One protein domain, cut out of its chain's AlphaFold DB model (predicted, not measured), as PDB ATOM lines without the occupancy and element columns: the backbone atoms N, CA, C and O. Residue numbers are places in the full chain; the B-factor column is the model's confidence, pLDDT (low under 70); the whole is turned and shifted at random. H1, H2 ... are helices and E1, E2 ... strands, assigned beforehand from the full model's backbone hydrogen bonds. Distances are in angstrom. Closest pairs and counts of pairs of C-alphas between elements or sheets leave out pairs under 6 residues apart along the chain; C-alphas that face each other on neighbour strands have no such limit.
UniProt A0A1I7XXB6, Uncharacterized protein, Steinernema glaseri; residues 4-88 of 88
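Overview. This is residues 4 to 88 of the 88 residues of an uncharacterized protein of Steinernema glaseri (UniProt A0A1I7XXB6). A strongly twisted sheet of five antiparallel strands curls round the helix H2 on one face, while the short helix H1 is over the other face, above E3 and the edge strand E2. The long strands E3, E4 and E5 fold back on each other as two hairpins through the middle of the sheet, and the short strands E1 and E2 form its edges. The printed part has 85 residues, with two named helices and five named strands in the order E1 H1 E2 H2 E3 E4 E5; across the sheet the order is E1 E5 E4 E3 E2. The class is mixed, helices and strands, and the whole is compact, with a radius of gyration of the C-alphas of 12.3 A and spans of 37 by 27 by 26 A.

Arrangement. Edge strand E1, residues 11 to 14, is the antiparallel neighbour of E5, residues 81 to 87, with N 14 and O 83 2.9 A apart. H1, residues 19 to 24, is on the sheet at a height over the sheet of 9.1 A. It lies only just over E2, residues 28 to 30, and E3, residues 50 to 59, with 3 C-alphas on each, and runs along the strands, at 13 degrees to E2 on the local plane. Its closest C-alphas to E2 are those of Val 23 and Pro 29, 7.2 A apart. Edge strand E2 is antiparallel to E3, with N 57 and O 28 2.8 A apart. H2, residues 37 to 47, is on the opposite face from H1, and these two layers are H2 and the sheet that curls round it. The closest C-alphas of H2 and E5 are those of Ile 43 and Phe 86, 7.0 A apart; those of H2 and E1 are Asn 46 and Val 11, 6.8 A apart. E3 bends by 72 degrees at residue 53. E3, E4, residues 67 to 75, and E5 form a meander, each strand the antiparallel neighbour of the one before. In the hairpin of E3 and E4, N 70 and O 56 are 2.8 A apart; in that of E4 and E5, N 84 and O 71 are 2.8 A apart. These N and O pairs are within hydrogen-bond range, as is every O i to N i+4 pair in H1 and H2. H1 and H2 are apart, as are E1 and E2.

Along the chain. E1 begins at C-alpha 11 (4.921, -43.685, 34.696) and is 9.5 A long. H1 measures 8.8 A, E2 6.2 A and H2 15.3 A, the last from C-alpha 37 (5.302, -60.962, 30.716). E3 is 24.5 A long, E4 24.4 A and E5 20.0 A, ending at C-alpha 87 (10.138, -47.831, 37.272).

Size, cuts and confidence. The C-alphas of Ala 62 and Val 77 are the two farthest apart, at 37.3 A. The printed part has no cut, and no link is long. Mean pLDDT of the printed part is 81.3; residues 4 to 7, 49 and 78 are under 70.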
ATOM      1  N   HIS A   4      15.743 -41.625  43.771       55.38
ATOM      2  CA  HIS A   4      15.468 -42.291  45.046       55.38
ATOM      3  C   HIS A   4      14.026 -42.098  45.546       55.38
ATOM      4  O   HIS A   4      13.568 -42.830  46.420       55.38
ATOM      5  N   THR A   5      13.286 -41.136  44.986       60.22
ATOM      6  CA  THR A   5      11.893 -40.830  45.367       60.22
ATOM      7  C   THR A   5      10.851 -41.473  44.447       60.22
ATOM      8  O   THR A   5       9.647 -41.220  44.572       60.22
ATOM      9  N   LEU A   6      11.288 -42.273  43.472       63.00
ATOM     10  CA  LEU A   6      10.411 -42.805  42.434       63.00
ATOM     11  C   LEU A   6       9.764 -44.106  42.908       63.00
ATOM     12  O   LEU A   6      10.395 -45.149  43.039       63.00
ATOM     13  N   VAL A   7       8.467 -44.005  43.198       69.00
ATOM     14  CA  VAL A   7       7.616 -45.130  43.599       69.00
ATOM     15  C   VAL A   7       7.588 -46.183  42.477       69.00
ATOM     16  O   VAL A   7       7.476 -45.798  41.307       69.00
ATOM     17  N   PRO A   8       7.647 -47.489  42.803       70.19
ATOM     18  CA  PRO A   8       7.439 -48.563  41.834       70.19
ATOM     19  C   PRO A   8       6.174 -48.366  40.998       70.19
ATOM     20  O   PRO A   8       5.164 -47.839  41.469       70.19
ATOM     21  N   SER A   9       6.219 -48.825  39.752       71.56
ATOM     22  CA  SER A   9       5.160 -48.705  38.741       71.56
ATOM     23  C   SER A   9       4.767 -47.274  38.355       71.56
ATOM     24  O   SER A   9       3.752 -47.072  37.684       71.56
ATOM     25  N   LYS A  10       5.556 -46.263  38.731       76.75
ATOM     26  CA  LYS A  10       5.315 -44.885  38.298       76.75
ATOM     27  C   LYS A  10       5.617 -44.742  36.809       76.75
ATOM     28  O   LYS A  10       6.651 -45.197  36.328       76.75
ATOM     29  N   VAL A  11       4.727 -44.051  36.099       75.50
ATOM     30  CA  VAL A  11       4.921 -43.685  34.696       75.50
ATOM     31  C   VAL A  11       5.140 -42.185  34.572       75.50
ATOM     32  O   VAL A  11       4.322 -41.387  35.029       75.50
ATOM     33  N   VAL A  12       6.243 -41.789  33.939       78.69
ATOM     34  CA  VAL A  12       6.550 -40.379  33.661       78.69
ATOM     35  C   VAL A  12       6.624 -40.176  32.157       78.69
ATOM     36  O   VAL A  12       7.428 -40.811  31.481       78.69
ATOM     37  N   ARG A  13       5.796 -39.275  31.623       78.19
ATOM     38  CA  ARG A  13       5.868 -38.883  30.212       78.19
ATOM     39  C   ARG A  13       7.115 -38.035  29.988       78.19
ATOM     40  O   ARG A  13       7.296 -37.024  30.662       78.19
ATOM     41  N   ILE A  14       7.942 -38.424  29.025       75.31
ATOM     42  CA  ILE A  14       9.190 -37.728  28.699       75.31
ATOM     43  C   ILE A  14       9.195 -37.211  27.261       75.31
ATOM     44  O   ILE A  14       8.348 -37.574  26.438       75.31
ATOM     45  N   ILE A  15      10.164 -36.340  26.969       74.69
ATOM     46  CA  ILE A  15      10.405 -35.830  25.620       74.69
ATOM     47  C   ILE A  15      10.774 -37.003  24.710       74.69
ATOM     48  O   ILE A  15      11.585 -37.863  25.053       74.69
ATOM     49  N   THR A  16      10.155 -37.036  23.535       73.00
ATOM     50  CA  THR A  16      10.411 -38.066  22.533       73.00
ATOM     51  C   THR A  16      11.816 -37.895  21.962       73.00
ATOM     52  O   THR A  16      12.054 -36.985  21.174       73.00
ATOM     53  N   ALA A  17      12.731 -38.799  22.310       74.38
ATOM     54  CA  ALA A  17      14.040 -38.904  21.670       74.38
ATOM     55  C   ALA A  17      14.040 -39.979  20.559       74.38
ATOM     56  O   ALA A  17      13.216 -40.910  20.588       74.38
ATOM     57  N   PRO A  18      14.919 -39.867  19.549       80.81
ATOM     58  CA  PRO A  18      15.196 -40.945  18.603       80.81
ATOM     59  C   PRO A  18      15.845 -42.162  19.291       80.81
ATOM     60  O   PRO A  18      16.617 -41.973  20.228       80.81
ATOM     61  N   PRO A  19      15.616 -43.396  18.801       79.50
ATOM     62  CA  PRO A  19      16.251 -44.614  19.321       79.50
ATOM     63  C   PRO A  19      17.777 -44.515  19.435       79.50
ATOM     64  O   PRO A  19      18.340 -44.833  20.474       79.50
ATOM     65  N   ASN A  20      18.439 -44.001  18.397       83.75
ATOM     66  CA  ASN A  20      19.897 -43.880  18.349       83.75
ATOM     67  C   ASN A  20      20.430 -42.968  19.462       83.75
ATOM     68  O   ASN A  20      21.487 -43.226  20.023       83.75
ATOM     69  N   THR A  21      19.680 -41.922  19.818       83.62
ATOM     70  CA  THR A  21      20.039 -41.023  20.920       83.62
ATOM     71  C   THR A  21      19.958 -41.731  22.271       83.62
ATOM     72  O   THR A  21      20.783 -41.462  23.134       83.62
ATOM     73  N   LEU A  22      19.001 -42.647  22.451       81.94
ATOM     74  CA  LEU A  22      18.864 -43.438  23.679       81.94
ATOM     75  C   LEU A  22      20.021 -44.435  23.828       81.94
ATOM     76  O   LEU A  22      20.618 -44.522  24.896       81.94
ATOM     77  N   VAL A  23      20.389 -45.119  22.740       84.19
ATOM     78  CA  VAL A  23      21.540 -46.039  22.727       84.19
ATOM     79  C   VAL A  23      22.840 -45.294  23.037       84.19
ATOM     80  O   VAL A  23      23.605 -45.719  23.897       84.19
ATOM     81  N   ASN A  24      23.054 -44.127  22.420       86.38
ATOM     82  CA  ASN A  24      24.224 -43.286  22.699       86.38
ATOM     83  C   ASN A  24      24.260 -42.759  24.144       86.38
ATOM     84  O   ASN A  24      25.329 -42.407  24.635       86.38
ATOM     85  N   ALA A  25      23.112 -42.702  24.824       81.69
ATOM     86  CA  ALA A  25      23.006 -42.330  26.232       81.69
ATOM     87  C   ALA A  25      23.239 -43.516  27.192       81.69
ATOM     88  O   ALA A  25      23.017 -43.371  28.392       81.69
ATOM     89  N   GLY A  26      23.663 -44.678  26.683       83.31
ATOM     90  CA  GLY A  26      23.941 -45.870  27.487       83.31
ATOM     91  C   GLY A  26      22.708 -46.716  27.804       83.31
ATOM     92  O   GLY A  26      22.773 -47.566  28.686       83.31
ATOM     93  N   MET A  27      21.583 -46.496  27.114       88.56
ATOM     94  CA  MET A  27      20.392 -47.333  27.277       88.56
ATOM     95  C   MET A  27      20.470 -48.563  26.379       88.56
ATOM     96  O   MET A  27      20.768 -48.464  25.185       88.56
ATOM     97  N   THR A  28      20.110 -49.717  26.928       91.19
ATOM     98  CA  THR A  28      20.154 -50.986  26.202       91.19
ATOM     99  C   THR A  28      18.793 -51.263  25.566       91.19
ATOM    100  O   THR A  28      17.779 -51.240  26.267       91.19
ATOM    101  N   PRO A  29      18.707 -51.508  24.244       90.69
ATOM    102  CA  PRO A  29      17.461 -51.937  23.623       90.69
ATOM    103  C   PRO A  29      17.085 -53.327  24.138       90.69
ATOM    104  O   PRO A  29      17.913 -54.235  24.158       90.69
ATOM    105  N   VAL A  30      15.824 -53.495  24.527       89.56
ATOM    106  CA  VAL A  30      15.322 -54.772  25.037       89.56
ATOM    107  C   VAL A  30      14.348 -55.359  24.018       89.56
ATOM    108  O   VAL A  30      13.332 -54.720  23.719       89.56
ATOM    109  N   PRO A  31      14.623 -56.561  23.477       88.25
ATOM    110  CA  PRO A  31      13.649 -57.289  22.678       88.25
ATOM    111  C   PRO A  31      12.386 -57.516  23.504       88.25
ATOM    112  O   PRO A  31      12.467 -57.955  24.649       88.25
ATOM    113  N   MET A  32      11.211 -57.225  22.945       82.44
ATOM    114  CA  MET A  32       9.957 -57.381  23.692       82.44
ATOM    115  C   MET A  32       9.711 -58.836  24.114       82.44
ATOM    116  O   MET A  32       9.110 -59.055  25.161       82.44
ATOM    117  N   GLU A  33      10.213 -59.815  23.352       84.56
ATOM    118  CA  GLU A  33      10.175 -61.235  23.725       84.56
ATOM    119  C   GLU A  33      11.021 -61.592  24.958       84.56
ATOM    120  O   GLU A  33      10.717 -62.573  25.633       84.56
ATOM    121  N   SER A  34      12.050 -60.801  25.276       85.44
ATOM    122  CA  SER A  34      12.943 -61.040  26.418       85.44
ATOM    123  C   SER A  34      12.426 -60.427  27.720       85.44
ATOM    124  O   SER A  34      12.996 -60.660  28.782       85.44
ATOM    125  N   VAL A  35      11.371 -59.613  27.653       84.75
ATOM    126  CA  VAL A  35      10.798 -58.937  28.820       84.75
ATOM    127  C   VAL A  35       9.852 -59.886  29.533       84.75
ATOM    128  O   VAL A  35       8.970 -60.485  28.916       84.75
ATOM    129  N   GLU A  36       9.970 -59.967  30.857       86.38
ATOM    130  CA  GLU A  36       9.015 -60.722  31.657       86.38
ATOM    131  C   GLU A  36       7.578 -60.277  31.367       86.38
ATOM    132  O   GLU A  36       7.219 -59.101  31.478       86.38
ATOM    133  N   THR A  37       6.702 -61.239  31.072       85.25
ATOM    134  CA  THR A  37       5.302 -60.962  30.716       85.25
ATOM    135  C   THR A  37       4.571 -60.162  31.799       85.25
ATOM    136  O   THR A  37       3.648 -59.406  31.504       85.25
ATOM    137  N   LYS A  38       4.973 -60.312  33.070       86.50
ATOM    138  CA  LYS A  38       4.425 -59.534  34.190       86.50
ATOM    139  C   LYS A  38       4.770 -58.049  34.069       86.50
ATOM    140  O   LYS A  38       3.877 -57.222  34.242       86.50
ATOM    141  N   VAL A  39       6.019 -57.723  33.739       84.31
ATOM    142  CA  VAL A  39       6.488 -56.345  33.539       84.31
ATOM    143  C   VAL A  39       5.785 -55.730  32.335       84.31
ATOM    144  O   VAL A  39       5.209 -54.649  32.455       84.31
ATOM    145  N   LEU A  40       5.705 -56.453  31.214       84.62
ATOM    146  CA  LEU A  40       5.011 -55.967  30.018       84.62
ATOM    147  C   LEU A  40       3.535 -55.644  30.308       84.62
ATOM    148  O   LEU A  40       3.067 -54.554  29.989       84.62
ATOM    149  N   LYS A  41       2.829 -56.529  31.023       86.25
ATOM    150  CA  LYS A  41       1.440 -56.288  31.446       86.25
ATOM    151  C   LYS A  41       1.300 -55.089  32.386       86.25
ATOM    152  O   LYS A  41       0.308 -54.366  32.291       86.25
ATOM    153  N   LYS A  42       2.243 -54.868  33.312       86.38
ATOM    154  CA  LYS A  42       2.239 -53.665  34.170       86.38
ATOM    155  C   LYS A  42       2.398 -52.405  33.318       86.38
ATOM    156  O   LYS A  42       1.656 -51.445  33.518       86.38
ATOM    157  N   ILE A  43       3.334 -52.422  32.374       84.38
ATOM    158  CA  ILE A  43       3.601 -51.311  31.462       84.38
ATOM    159  C   ILE A  43       2.344 -50.986  30.642       84.38
ATOM    160  O   ILE A  43       1.880 -49.848  30.655       84.38
ATOM    161  N   GLU A  44       1.734 -51.982  30.001       84.88
ATOM    162  CA  GLU A  44       0.512 -51.802  29.205       84.88
ATOM    163  C   GLU A  44      -0.643 -51.229  30.037       84.88
ATOM    164  O   GLU A  44      -1.298 -50.273  29.618       84.88
ATOM    165  N   ARG A  45      -0.849 -51.741  31.260       84.75
ATOM    166  CA  ARG A  45      -1.883 -51.228  32.178       84.75
ATOM    167  C   ARG A  45      -1.687 -49.758  32.541       84.75
ATOM    168  O   ARG A  45      -2.678 -49.054  32.700       84.75
ATOM    169  N   ASN A  46      -0.443 -49.299  32.683       81.12
ATOM    170  CA  ASN A  46      -0.159 -47.921  33.086       81.12
ATOM    171  C   ASN A  46      -0.119 -46.935  31.906       81.12
ATOM    172  O   ASN A  46      -0.341 -45.743  32.113       81.12
ATOM    173  N   ILE A  47       0.159 -47.396  30.681       78.12
ATOM    174  CA  ILE A  47       0.271 -46.522  29.497       78.12
ATOM    175  C   ILE A  47      -1.043 -46.461  28.680       78.12
ATOM    176  O   ILE A  47      -1.207 -45.596  27.813       78.12
ATOM    177  N   GLY A  48      -2.024 -47.318  28.983       76.38
ATOM    178  CA  GLY A  48      -3.373 -47.258  28.409       76.38
ATOM    179  C   GLY A  48      -3.429 -47.681  26.935       76.38
ATOM    180  O   GLY A  48      -2.742 -48.610  26.526       76.38
ATOM    181  N   CYS A  49      -4.246 -47.002  26.114       69.31
ATOM    182  CA  CYS A  49      -4.545 -47.360  24.710       69.31
ATOM    183  C   CYS A  49      -3.398 -47.118  23.700       69.31
ATOM    184  O   CYS A  49      -3.644 -46.842  22.521       69.31
ATOM    185  N   SER A  50      -2.142 -47.183  24.137       81.12
ATOM    186  CA  SER A  50      -0.984 -46.957  23.270       81.12
ATOM    187  C   SER A  50      -0.316 -48.282  22.922       81.12
ATOM    188  O   SER A  50      -0.061 -49.107  23.796       81.12
ATOM    189  N   ARG A  51       0.026 -48.480  21.646       85.19
ATOM    190  CA  ARG A  51       0.805 -49.646  21.225       85.19
ATOM    191  C   ARG A  51       2.276 -49.392  21.531       85.19
ATOM    192  O   ARG A  51       2.828 -48.391  21.073       85.19
ATOM    193  N   ILE A  52       2.912 -50.299  22.269       87.50
ATOM    194  CA  ILE A  52       4.358 -50.264  22.502       87.50
ATOM    195  C   ILE A  52       5.072 -50.590  21.189       87.50
ATOM    196  O   ILE A  52       4.760 -51.581  20.532       87.50
ATOM    197  N   THR A  53       6.001 -49.729  20.783       87.88
ATOM    198  CA  THR A  53       6.777 -49.890  19.543       87.88
ATOM    199  C   THR A  53       8.218 -50.297  19.796       87.88
ATOM    200  O   THR A  53       8.835 -50.912  18.937       87.88
ATOM    201  N   SER A  54       8.782 -49.898  20.935       88.00
ATOM    202  CA  SER A  54      10.146 -50.255  21.317       88.00
ATOM    203  C   SER A  54      10.336 -50.083  22.817       88.00
ATOM    204  O   SER A  54       9.730 -49.186  23.416       88.00
ATOM    205  N   LEU A  55      11.225 -50.885  23.390       90.75
ATOM    206  CA  LEU A  55      11.587 -50.834  24.798       90.75
ATOM    207  C   LEU A  55      13.103 -50.678  24.939       90.75
ATOM    208  O   LEU A  55      13.869 -51.309  24.211       90.75
ATOM    209  N   PHE A  56      13.521 -49.847  25.883       90.88
ATOM    210  CA  PHE A  56      14.911 -49.749  26.317       90.88
ATOM    211  C   PHE A  56      14.959 -49.882  27.830       90.88
ATOM    212  O   PHE A  56      13.974 -49.575  28.504       90.88
ATOM    213  N   CYS A  57      16.094 -50.304  28.359       90.25
ATOM    214  CA  CYS A  57      16.346 -50.314  29.786       90.25
ATOM    215  C   CYS A  57      17.616 -49.543  30.138       90.25
ATOM    216  O   CYS A  57      18.516 -49.358  29.315       90.25
ATOM    217  N   ILE A  58      17.661 -49.101  31.386       89.38
ATOM    218  CA  ILE A  58      18.856 -48.613  32.058       89.38
ATOM    219  C   ILE A  58      18.805 -49.086  33.511       89.38
ATOM    220  O   ILE A  58      17.724 -49.164  34.107       89.38
ATOM    221  N   ASP A  59      19.962 -49.420  34.070       86.38
ATOM    222  CA  ASP A  59      20.063 -49.812  35.472       86.38
ATOM    223  C   ASP A  59      19.648 -48.652  36.375       86.38
ATOM    224  O   ASP A  59      19.923 -47.478  36.096       86.38
ATOM    225  N   HIS A  60      18.945 -48.963  37.464       81.50
ATOM    226  CA  HIS A  60      18.549 -47.929  38.401       81.50
ATOM    227  C   HIS A  60      19.801 -47.413  39.135       81.50
ATOM    228  O   HIS A  60      20.497 -48.193  39.788       81.50
ATOM    229  N   PRO A  61      20.090 -46.095  39.092       79.19
ATOM    230  CA  PRO A  61      21.375 -45.538  39.531       79.19
ATOM    231  C   PRO A  61      21.654 -45.727  41.028       79.19
ATOM    232  O   PRO A  61      22.779 -45.545  41.480       79.19
ATOM    233  N   ALA A  62      20.622 -46.068  41.795       81.56
ATOM    234  CA  ALA A  62      20.666 -46.213  43.240       81.56
ATOM    235  C   ALA A  62      20.318 -47.615  43.756       81.56
ATOM    236  O   ALA A  62      20.501 -47.880  44.941       81.56
ATOM    237  N   ASP A  63      19.769 -48.485  42.909       80.06
ATOM    238  CA  ASP A  63      19.321 -49.822  43.316       80.06
ATOM    239  C   ASP A  63      19.563 -50.790  42.155       80.06
ATOM    240  O   ASP A  63      18.716 -50.896  41.274       80.06
ATOM    241  N   PRO A  64      20.699 -51.499  42.123       80.12
ATOM    242  CA  PRO A  64      21.033 -52.391  41.014       80.12
ATOM    243  C   PRO A  64      20.058 -53.569  40.863       80.12
ATOM    244  O   PRO A  64      20.086 -54.253  39.846       80.12
ATOM    245  N   SER A  65      19.178 -53.806  41.844       81.75
ATOM    246  CA  SER A  65      18.120 -54.819  41.752       81.75
ATOM    247  C   SER A  65      16.921 -54.344  40.926       81.75
ATOM    248  O   SER A  65      16.004 -55.128  40.683       81.75
ATOM    249  N   ARG A  66      16.889 -53.063  40.531       81.81
ATOM    250  CA  ARG A  66      15.798 -52.450  39.772       81.81
ATOM    251  C   ARG A  66      16.264 -51.967  38.414       81.81
ATOM    252  O   ARG A  66      17.372 -51.464  38.235       81.81
ATOM    253  N   THR A  67      15.339 -52.026  37.469       86.19
ATOM    254  CA  THR A  67      15.556 -51.567  36.104       86.19
ATOM    255  C   THR A  67      14.551 -50.477  35.768       86.19
ATOM    256  O   THR A  67      13.358 -50.583  36.061       86.19
ATOM    257  N   ILE A  68      15.036 -49.410  35.139       87.25
ATOM    258  CA  ILE A  68      14.185 -48.359  34.592       87.25
ATOM    259  C   ILE A  68      13.955 -48.680  33.123       87.25
ATOM    260  O   ILE A  68      14.900 -48.808  32.344       87.25
ATOM    261  N   TYR A  69      12.691 -48.766  32.729       88.44
ATOM    262  CA  TYR A  69      12.298 -49.019  31.352       88.44
ATOM    263  C   TYR A  69      11.882 -47.725  30.662       88.44
ATOM    264  O   TYR A  69      11.035 -46.976  31.148       88.44
ATOM    265  N   ILE A  70      12.443 -47.479  29.484       88.25
ATOM    266  CA  ILE A  70      12.004 -46.433  28.575       88.25
ATOM    267  C   ILE A  70      11.082 -47.082  27.548       88.25
ATOM    268  O   ILE A  70      11.510 -47.864  26.696       88.25
ATOM    269  N   VAL A  71       9.802 -46.738  27.620       88.06
ATOM    270  CA  VAL A  71       8.748 -47.306  26.783       88.06
ATOM    271  C   VAL A  71       8.368 -46.307  25.711       88.06
ATOM    272  O   VAL A  71       7.878 -45.210  25.995       88.06
ATOM    273  N   ARG A  72       8.571 -46.689  24.453       87.56
ATOM    274  CA  ARG A  72       8.134 -45.893  23.310       87.56
ATOM    275  C   ARG A  72       6.827 -46.445  22.793       87.56
ATOM    276  O   ARG A  72       6.687 -47.651  22.593       87.56
ATOM    277  N   THR A  73       5.882 -45.552  22.558       86.38
ATOM    278  CA  THR A  73       4.540 -45.927  22.136       86.38
ATOM    279  C   THR A  73       4.039 -45.057  20.998       86.38
ATOM    280  O   THR A  73       4.480 -43.916  20.815       86.38
ATOM    281  N   VAL A  74       3.082 -45.599  20.254       82.88
ATOM    282  CA  VAL A  74       2.256 -44.863  19.300       82.88
ATOM    283  C   VAL A  74       0.815 -44.952  19.778       82.88
ATOM    284  O   VAL A  74       0.293 -46.042  20.021       82.88
ATOM    285  N   HIS A  75       0.175 -43.796  19.925       79.12
ATOM    286  CA  HIS A  75      -1.247 -43.746  20.222       79.12
ATOM    287  C   HIS A  75      -2.027 -44.236  19.001       79.12
ATOM    288  O   HIS A  75      -1.944 -43.617  17.944       79.12
ATOM    289  N   VAL A  76      -2.789 -45.321  19.146       74.06
ATOM    290  CA  VAL A  76      -3.421 -46.017  18.008       74.06
ATOM    291  C   VAL A  76      -4.411 -45.115  17.263       74.06
ATOM    292  O   VAL A  76      -4.519 -45.192  16.050       74.06
ATOM    293  N   VAL A  77      -5.086 -44.214  17.983       72.31
ATOM    294  CA  VAL A  77      -6.122 -43.332  17.414       72.31
ATOM    295  C   VAL A  77      -5.560 -42.035  16.818       72.31
ATOM    296  O   VAL A  77      -6.133 -41.487  15.889       72.31
ATOM    297  N   PHE A  78      -4.450 -41.522  17.356       69.25
ATOM    298  CA  PHE A  78      -3.939 -40.181  17.013       69.25
ATOM    299  C   PHE A  78      -2.565 -40.223  16.336       69.25
ATOM    300  O   PHE A  78      -1.945 -39.178  16.160       69.25
ATOM    301  N   GLU A  79      -2.035 -41.424  16.088       70.56
ATOM    302  CA  GLU A  79      -0.675 -41.701  15.598       70.56
ATOM    303  C   GLU A  79       0.437 -40.941  16.346       70.56
ATOM    304  O   GLU A  79       1.566 -40.768  15.880       70.56
ATOM    305  N   LYS A  80       0.139 -40.492  17.568       76.88
ATOM    306  CA  LYS A  80       1.025 -39.639  18.346       76.88
ATOM    307  C   LYS A  80       2.067 -40.492  19.048       76.88
ATOM    308  O   LYS A  80       1.738 -41.326  19.891       76.88
ATOM    309  N   ARG A  81       3.338 -40.236  18.742       79.38
ATOM    310  CA  ARG A  81       4.476 -40.868  19.420       79.38
ATOM    311  C   ARG A  81       4.660 -40.278  20.815       79.38
ATOM    312  O   ARG A  81       4.735 -39.057  20.966       79.38
ATOM    313  N   SER A  82       4.756 -41.139  21.822       81.44
ATOM    314  CA  SER A  82       5.065 -40.750  23.201       81.44
ATOM    315  C   SER A  82       6.118 -41.676  23.799       81.44
ATOM    316  O   SER A  82       6.153 -42.869  23.494       81.44
ATOM    317  N   CYS A  83       6.957 -41.116  24.665       82.50
ATOM    318  CA  CYS A  83       7.933 -41.860  25.449       82.50
ATOM    319  C   CYS A  83       7.573 -41.780  26.935       82.50
ATOM    320  O   CYS A  83       7.154 -40.725  27.424       82.50
ATOM    321  N   PHE A  84       7.766 -42.887  27.640       82.31
ATOM    322  CA  PHE A  84       7.455 -43.033  29.054       82.31
ATOM    323  C   PHE A  84       8.628 -43.664  29.800       82.31
ATOM    324  O   PHE A  84       9.254 -44.579  29.277       82.31
ATOM    325  N   LEU A  85       8.906 -43.195  31.013       82.88
ATOM    326  CA  LEU A  85       9.749 -43.902  31.977       82.88
ATOM    327  C   LEU A  85       8.856 -44.747  32.873       82.88
ATOM    328  O   LEU A  85       7.907 -44.209  33.441       82.88
ATOM    329  N   PHE A  86       9.174 -46.028  32.995       80.12
ATOM    330  CA  PHE A  86       8.538 -46.969  33.902       80.12
ATOM    331  C   PHE A  86       9.585 -47.490  34.890       80.12
ATOM    332  O   PHE A  86      10.631 -47.993  34.485       80.12
ATOM    333  N   PHE A  87       9.296 -47.346  36.177       78.88
ATOM    334  CA  PHE A  87      10.138 -47.831  37.272       78.88
ATOM    335  C   PHE A  87       9.540 -49.148  37.750       78.88
ATOM    336  O   PHE A  87       8.389 -49.129  38.184       78.88
ATOM    337  N   ASP A  88      10.247 -50.274  37.622       73.44
ATOM    338  CA  ASP A  88       9.726 -51.549  38.146       73.44
ATOM    339  C   ASP A  88       9.732 -51.612  39.683       73.44
ATOM    340  O   ASP A  88      10.625 -51.001  40.325       73.44
TER     341      ASP A  88